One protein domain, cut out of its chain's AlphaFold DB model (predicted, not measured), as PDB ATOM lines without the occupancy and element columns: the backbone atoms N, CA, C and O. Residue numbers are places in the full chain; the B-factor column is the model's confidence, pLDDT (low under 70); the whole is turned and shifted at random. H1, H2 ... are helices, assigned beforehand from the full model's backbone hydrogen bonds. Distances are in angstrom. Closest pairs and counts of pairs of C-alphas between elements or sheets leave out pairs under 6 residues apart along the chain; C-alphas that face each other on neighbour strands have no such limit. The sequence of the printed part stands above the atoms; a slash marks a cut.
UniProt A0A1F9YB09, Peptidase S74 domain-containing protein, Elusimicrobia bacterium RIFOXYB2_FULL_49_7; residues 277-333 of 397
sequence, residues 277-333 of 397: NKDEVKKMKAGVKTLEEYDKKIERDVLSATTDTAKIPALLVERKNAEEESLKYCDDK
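Overview. This is residues 277 to 333 of the 397 residues of the protein "Peptidase S74 domain-containing protein" of Elusimicrobia bacterium RIFOXYB2_FULL_49_7 (UniProt A0A1F9YB09). Two long helices, H2 and H3, meet as a V near their link; H1 packs on the far part of H2, and little H4, beyond H3, comes near H1. The 57 printed residues, all helix by class, have H1 to H4 in chain order and no named strand. The whole is only just loose, close to compact (radius of gyration of the C-alphas 12.4 A), spanning 41 by 22 by 12 A.

Arrangement. Start at H2, residues 291 to 305: residues 298 to 303 alone touch H3, residues 312 to 326, opposite ways at a steep 57 degrees; closest C-alphas Val 302 and Leu 316, 6.6 A. Its residues 291 to 294 alone touch H1, residues 278 to 286, the same way at a steep 53 degrees; closest C-alphas Lys 283 and Tyr 294, 6.4 A. H4, residues 328 to 331, is close to H1 but not clearly touching; closest C-alphas Lys 278 and Cys 330, 6.2 A. In H1, H2 and H3 every O i to N i+4 pair is within hydrogen-bond range; H4 is too short for one.

Along the chain. Find C-alpha 291 at (15.746, 24.928, -51.092); H2 runs 20.9 A from there. H3 runs 20.9 A, H1 12.2 A; H4, 5.7 A, ends at C-alpha 331 (1.578, 32.866, -60.600).

Size, cuts and confidence. The printed part has no cut and no long link; the farthest C-alphas, Thr 307 and Lys 333, are 41.7 A apart. Residues 304 to 306 have pLDDT under 70.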
ATOM      1  N   ASN A 277       7.305  27.158 -61.625       93.50
ATOM      2  CA  ASN A 277       7.558  26.593 -60.309       93.50
ATOM      3  C   ASN A 277       8.432  27.569 -59.499       93.50
ATOM      4  O   ASN A 277       9.620  27.725 -59.790       93.50
ATOM      5  N   LYS A 278       7.843  28.222 -58.487       93.19
ATOM      6  CA  LYS A 278       8.535  29.210 -57.639       93.19
ATOM      7  C   LYS A 278       9.789  28.646 -56.978       93.19
ATOM      8  O   LYS A 278      10.797  29.346 -56.923       93.19
ATOM      9  N   ASP A 279       9.749  27.399 -56.526       92.75
ATOM     10  CA  ASP A 279      10.866  26.766 -55.825       92.75
ATOM     11  C   ASP A 279      12.051  26.515 -56.759       92.75
ATOM     12  O   ASP A 279      13.203  26.752 -56.394       92.75
ATOM     13  N   GLU A 280      11.779  26.101 -57.999       92.81
ATOM     14  CA  GLU A 280      12.814  25.987 -59.034       92.81
ATOM     15  C   GLU A 280      13.392  27.354 -59.404       92.81
ATOM     16  O   GLU A 280      14.606  27.502 -59.524       92.81
ATOM     17  N   VAL A 281      12.551  28.385 -59.509       89.38
ATOM     18  CA  VAL A 281      13.014  29.751 -59.789       89.38
ATOM     19  C   VAL A 281      13.894  30.293 -58.656       89.38
ATOM     20  O   VAL A 281      14.905  30.936 -58.942       89.38
ATOM     21  N   LYS A 282      13.557  30.025 -57.386       88.31
ATOM     22  CA  LYS A 282      14.376  30.398 -56.213       88.31
ATOM     23  C   LYS A 282      15.773  29.783 -56.304       88.31
ATOM     24  O   LYS A 282      16.772  30.503 -56.228       88.31
ATOM     25  N   LYS A 283      15.841  28.471 -56.550       87.19
ATOM     26  CA  LYS A 283      17.095  27.723 -56.728       87.19
ATOM     27  C   LYS A 283      17.935  28.269 -57.883       87.19
ATOM     28  O   LYS A 283      19.100  28.613 -57.682       87.19
ATOM     29  N   MET A 284      17.314  28.448 -59.051       83.81
ATOM     30  CA  MET A 284      17.959  28.983 -60.252       83.81
ATOM     31  C   MET A 284      18.533  30.390 -60.021       83.81
ATOM     32  O   MET A 284      19.713  30.615 -60.272       83.81
ATOM     33  N   LYS A 285      17.743  31.327 -59.472       79.00
ATOM     34  CA  LYS A 285      18.195  32.705 -59.186       79.00
ATOM     35  C   LYS A 285      19.350  32.755 -58.188       79.00
ATOM     36  O   LYS A 285      20.242  33.595 -58.305       79.00
ATOM     37  N   ALA A 286      19.329  31.884 -57.183       79.06
ATOM     38  CA  ALA A 286      20.373  31.842 -56.170       79.06
ATOM     39  C   ALA A 286      21.617  31.050 -56.596       79.06
ATOM     40  O   ALA A 286      22.636  31.164 -55.903       79.06
ATOM     41  N   GLY A 287      21.546  30.294 -57.698       78.69
ATOM     42  CA  GLY A 287      22.606  29.397 -58.158       78.69
ATOM     43  C   GLY A 287      22.862  28.248 -57.181       78.69
ATOM     44  O   GLY A 287      24.015  27.917 -56.919       78.69
ATOM     45  N   VAL A 288      21.804  27.696 -56.581       82.62
ATOM     46  CA  VAL A 288      21.872  26.611 -55.582       82.62
ATOM     47  C   VAL A 288      21.049  25.409 -56.037       82.62
ATOM     48  O   VAL A 288      20.156  25.547 -56.872       82.62
ATOM     49  N   LYS A 289      21.328  24.220 -55.491       86.19
ATOM     50  CA  LYS A 289      20.674  22.973 -55.922       86.19
ATOM     51  C   LYS A 289      19.456  22.627 -55.074       86.19
ATOM     52  O   LYS A 289      18.547  21.951 -55.555       86.19
ATOM     53  N   THR A 290      19.419  23.081 -53.823       90.25
ATOM     54  CA  THR A 290      18.345  22.755 -52.875       90.25
ATOM     55  C   THR A 290      17.687  24.003 -52.286       90.25
ATOM     56  O   THR A 290      18.290  25.074 -52.219       90.25
ATOM     57  N   LEU A 291      16.435  23.864 -51.834       91.25
ATOM     58  CA  LEU A 291      15.746  24.928 -51.092       91.25
ATOM     59  C   LEU A 291      16.394  25.189 -49.726       91.25
ATOM     60  O   LEU A 291      16.401  26.316 -49.257       91.25
ATOM     61  N   GLU A 292      17.006  24.176 -49.118       93.19
ATOM     62  CA  GLU A 292      17.720  24.344 -47.852       93.19
ATOM     63  C   GLU A 292      18.969  25.226 -48.017       93.19
ATOM     64  O   GLU A 292      19.247  26.090 -47.189       93.19
ATOM     65  N   GLU A 293      19.720  25.054 -49.111       88.75
ATOM     66  CA  GLU A 293      20.843  25.936 -49.457       88.75
ATOM     67  C   GLU A 293      20.380  27.369 -49.741       88.75
ATOM     68  O   GLU A 293      21.074  28.322 -49.381       88.75
ATOM     69  N   TYR A 294      19.213  27.514 -50.374       88.06
ATOM     70  CA  TYR A 294      18.572  28.803 -50.612       88.06
ATOM     71  C   TYR A 294      18.231  29.504 -49.289       88.06
ATOM     72  O   TYR A 294      18.686  30.626 -49.059       88.06
ATOM     73  N   ASP A 295      17.534  28.822 -48.381       89.81
ATOM     74  CA  ASP A 295      17.161  29.365 -47.072       89.81
ATOM     75  C   ASP A 295      18.396  29.708 -46.227       89.81
ATOM     76  O   ASP A 295      18.486  30.800 -45.667       89.81
ATOM     77  N   LYS A 296      19.419  28.845 -46.221       88.56
ATOM     78  CA  LYS A 296      20.708  29.126 -45.561       88.56
ATOM     79  C   LYS A 296      21.409  30.349 -46.141       88.56
ATOM     80  O   LYS A 296      22.113  31.056 -45.419       88.56
ATOM     81  N   LYS A 297      21.274  30.598 -47.446       84.56
ATOM     82  CA  LYS A 297      21.821  31.798 -48.086       84.56
ATOM     83  C   LYS A 297      21.073  33.040 -47.612       84.56
ATOM     84  O   LYS A 297      21.729  34.006 -47.246       84.56
ATOM     85  N   ILE A 298      19.743  32.981 -47.524       84.75
ATOM     86  CA  ILE A 298      18.929  34.059 -46.948       84.75
ATOM     87  C   ILE A 298      19.357  34.351 -45.518       84.75
ATOM     88  O   ILE A 298      19.632  35.502 -45.189       84.75
ATOM     89  N   GLU A 299      19.453  33.319 -44.686       86.31
ATOM     90  CA  GLU A 299      19.873  33.456 -43.297       86.31
ATOM     91  C   GLU A 299      21.264  34.068 -43.200       86.31
ATOM     92  O   GLU A 299      21.428  35.077 -42.521       86.31
ATOM     93  N   ARG A 300      22.246  33.533 -43.935       81.44
ATOM     94  CA  ARG A 300      23.610  34.076 -43.969       81.44
ATOM     95  C   ARG A 300      23.618  35.547 -44.357       81.44
ATOM     96  O   ARG A 300      24.288  36.343 -43.712       81.44
ATOM     97  N   ASP A 301      22.880  35.899 -45.395       76.06
ATOM     98  CA  ASP A 301      22.807  37.261 -45.897       76.06
ATOM     99  C   ASP A 301      22.127  38.191 -44.856       76.06
ATOM    100  O   ASP A 301      22.604  39.302 -44.649       76.06
ATOM    101  N   VAL A 302      21.094  37.743 -44.117       78.94
ATOM    102  CA  VAL A 302      20.508  38.522 -42.999       78.94
ATOM    103  C   VAL A 302      21.477  38.642 -41.819       78.94
ATOM    104  O   VAL A 302      21.625  39.731 -41.271       78.94
ATOM    105  N   LEU A 303      22.169  37.560 -41.449       79.50
ATOM    106  CA  LEU A 303      23.200  37.569 -40.403       79.50
ATOM    107  C   LEU A 303      24.360  38.500 -40.769       79.50
ATOM    108  O   LEU A 303      24.904  39.174 -39.903       79.50
ATOM    109  N   SER A 304      24.727  38.560 -42.050       68.25
ATOM    110  CA  SER A 304      25.751  39.485 -42.539       68.25
ATOM    111  C   SER A 304      25.279  40.936 -42.559       68.25
ATOM    112  O   SER A 304      26.104  41.842 -42.609       68.25
ATOM    113  N   ALA A 305      23.963  41.157 -42.518       63.84
ATOM    114  CA  ALA A 305      23.383  42.481 -42.609       63.84
ATOM    115  C   ALA A 305      23.263  43.179 -41.245       63.84
ATOM    116  O   ALA A 305      23.323  44.398 -41.229       63.84
ATOM    117  N   THR A 306      23.122  42.463 -40.116       65.38
ATOM    118  CA  THR A 306      22.932  43.061 -38.775       65.38
ATOM    119  C   THR A 306      23.775  42.392 -37.693       65.38
ATOM    120  O   THR A 306      23.866  41.171 -37.632       65.38
ATOM    121  N   THR A 307      24.310  43.182 -36.759       72.75
ATOM    122  CA  THR A 307      24.895  42.680 -35.498       72.75
ATOM    123  C   THR A 307      23.889  42.658 -34.341       72.75
ATOM    124  O   THR A 307      24.134  42.020 -33.318       72.75
ATOM    125  N   ASP A 308      22.735  43.316 -34.499       82.31
ATOM    126  CA  ASP A 308      21.644  43.345 -33.521       82.31
ATOM    127  C   ASP A 308      20.788  42.077 -33.643       82.31
ATOM    128  O   ASP A 308      19.952  41.943 -34.547       82.31
ATOM    129  N   THR A 309      21.013  41.133 -32.728       86.00
ATOM    130  CA  THR A 309      20.360  39.817 -32.730       86.00
ATOM    131  C   THR A 309      18.852  39.896 -32.507       86.00
ATOM    132  O   THR A 309      18.125  39.030 -32.997       86.00
ATOM    133  N   ALA A 310      18.355  40.948 -31.849       89.56
ATOM    134  CA  ALA A 310      16.925  41.129 -31.605       89.56
ATOM    135  C   ALA A 310      16.146  41.446 -32.894       89.56
ATOM    136  O   ALA A 310      14.952  41.160 -32.980       89.56
ATOM    137  N   LYS A 311      16.816  42.000 -33.914       86.94
ATOM    138  CA  LYS A 311      16.194  42.356 -35.201       86.94
ATOM    139  C   LYS A 311      16.162  41.212 -36.210       86.94
ATOM    140  O   LYS A 311      15.359  41.264 -37.140       86.94
ATOM    141  N   ILE A 312      16.997  40.185 -36.037       84.88
ATOM    142  CA  ILE A 312      17.124  39.064 -36.987       84.88
ATOM    143  C   ILE A 312      15.762  38.437 -37.343       84.88
ATOM    144  O   ILE A 312      15.498  38.277 -38.536       84.88
ATOM    145  N   PRO A 313      14.857  38.136 -36.384       90.62
ATOM    146  CA  PRO A 313      13.574  37.519 -36.716       90.62
ATOM    147  C   PRO A 313      12.706  38.386 -37.636       90.62
ATOM    148  O   PRO A 313      12.147  37.880 -38.607       90.62
ATOM    149  N   ALA A 314      12.622  39.694 -37.369       88.25
ATOM    150  CA  ALA A 314      11.823  40.619 -38.171       88.25
ATOM    151  C   ALA A 314      12.386  40.762 -39.594       88.25
ATOM    152  O   ALA A 314      11.644  40.681 -40.569       88.25
ATOM    153  N   LEU A 315      13.709  40.875 -39.717       84.12
ATOM    154  CA  LEU A 315      14.395  41.018 -41.005       84.12
ATOM    155  C   LEU A 315      14.275  39.770 -41.883       84.12
ATOM    156  O   LEU A 315      14.139  39.883 -43.101       84.12
ATOM    157  N   LEU A 316      14.304  38.577 -41.280       87.44
ATOM    158  CA  LEU A 316      14.052  37.330 -42.005       87.44
ATOM    159  C   LEU A 316      12.634  37.302 -42.586       87.44
ATOM    160  O   LEU A 316      12.456  36.873 -43.725       87.44
ATOM    161  N   VAL A 317      11.637  37.776 -41.834       90.06
ATOM    162  CA  VAL A 317      10.247  37.858 -42.310       90.06
ATOM    163  C   VAL A 317      10.117  38.870 -43.444       90.06
ATOM    164  O   VAL A 317       9.585  38.533 -44.501       90.06
ATOM    165  N   GLU A 318      10.633  40.086 -43.264       87.88
ATOM    166  CA  GLU A 318      10.602  41.132 -44.294       87.88
ATOM    167  C   GLU A 318      11.246  40.660 -45.594       87.88
ATOM    168  O   GLU A 318      10.678  40.827 -46.675       87.88
ATOM    169  N   ARG A 319      12.403  40.008 -45.491       85.00
ATOM    170  CA  ARG A 319      13.097  39.495 -46.661       85.00
ATOM    171  C   ARG A 319      12.328  38.388 -47.367       85.00
ATOM    172  O   ARG A 319      12.203  38.443 -48.587       85.00
ATOM    173  N   LYS A 320      11.795  37.413 -46.628       88.31
ATOM    174  CA  LYS A 320      10.975  36.343 -47.219       88.31
ATOM    175  C   LYS A 320       9.754  36.919 -47.941       88.31
ATOM    176  O   LYS A 320       9.427  36.464 -49.033       88.31
ATOM    177  N   ASN A 321       9.133  37.959 -47.383       88.00
ATOM    178  CA  ASN A 321       8.013  38.650 -48.026       88.00
ATOM    179  C   ASN A 321       8.435  39.370 -49.316       88.00
ATOM    180  O   ASN A 321       7.761  39.231 -50.333       88.00
ATOM    181  N   ALA A 322       9.558  40.096 -49.298       86.00
ATOM    182  CA  ALA A 322      10.079  40.783 -50.482       86.00
ATOM    183  C   ALA A 322      10.453  39.801 -51.604       86.00
ATOM    184  O   ALA A 322      10.205  40.056 -52.784       86.00
ATOM    185  N   GLU A 323      11.027  38.653 -51.246       85.69
ATOM    186  CA  GLU A 323      11.327  37.588 -52.201       85.69
ATOM    187  C   GLU A 323      10.054  36.996 -52.805       85.69
ATOM    188  O   GLU A 323       9.988  36.822 -54.024       85.69
ATOM    189  N   GLU A 324       9.027  36.750 -51.993       87.94
ATOM    190  CA  GLU A 324       7.742  36.241 -52.471       87.94
ATOM    191  C   GLU A 324       7.045  37.247 -53.402       87.94
ATOM    192  O   GLU A 324       6.552  36.872 -54.467       87.94
ATOM    193  N   GLU A 325       7.094  38.541 -53.074       87.69
ATOM    194  CA  GLU A 325       6.596  39.610 -53.945       87.69
ATOM    195  C   GLU A 325       7.347  39.647 -55.286       87.69
ATOM    196  O   GLU A 325       6.727  39.736 -56.350       87.69
ATOM    197  N   SER A 326       8.673  39.477 -55.265       84.06
ATOM    198  CA  SER A 326       9.502  39.430 -56.479       84.06
ATOM    199  C   SER A 326       9.214  38.227 -57.391       84.06
ATOM    200  O   SER A 326       9.638  38.215 -58.549       84.06
ATOM    201  N   LEU A 327       8.513  37.208 -56.881       89.06
ATOM    202  CA  LEU A 327       8.154  35.971 -57.580       89.06
ATOM    203  C   LEU A 327       6.678  35.910 -57.975       89.06
ATOM    204  O   LEU A 327       6.234  34.900 -58.518       89.06
ATOM    205  N   LYS A 328       5.920  36.990 -57.769       88.50
ATOM    206  CA  LYS A 328       4.497  37.056 -58.126       88.50
ATOM    207  C   LYS A 328       4.228  36.761 -59.607       88.50
ATOM    208  O   LYS A 328       3.202  36.185 -59.942       88.50
ATOM    209  N   TYR A 329       5.180  37.069 -60.491       86.00
ATOM    210  CA  TYR A 329       5.091  36.744 -61.923       86.00
ATOM    211  C   TYR A 329       5.038  35.231 -62.215       86.00
ATOM    212  O   TYR A 329       4.651  34.827 -63.311       86.00
ATOM    213  N   CYS A 330       5.442  34.378 -61.269       89.62
ATOM    214  CA  CYS A 330       5.345  32.927 -61.418       89.62
ATOM    215  C   CYS A 330       3.896  32.426 -61.354       89.62
ATOM    216  O   CYS A 330       3.609  31.356 -61.890       89.62
ATOM    217  N   ASP A 331       2.998  33.200 -60.735       91.38
ATOM    218  CA  ASP A 331       1.578  32.866 -60.600       91.38
ATOM    219  C   ASP A 331       0.788  33.151 -61.892       91.38
ATOM    220  O   ASP A 331      -0.337  32.669 -62.062       91.38
ATOM    221  N   ASP A 332       1.370  33.885 -62.842       90.88
ATOM    222  CA  ASP A 332       0.732  34.189 -64.117       90.88
ATOM    223  C   ASP A 332       0.695  32.956 -65.028       90.88
ATOM    224  O   ASP A 332       1.690  32.249 -65.214       90.88
ATOM    225  N   LYS A 333      -0.463  32.703 -65.649       93.25
ATOM    226  CA  LYS A 333      -0.599  31.638 -66.650       93.25
ATOM    227  C   LYS A 333       0.092  32.050 -67.943       93.25
ATOM    228  O   LYS A 333      -0.278  33.042 -68.565       93.25
TER     229      LYS A 333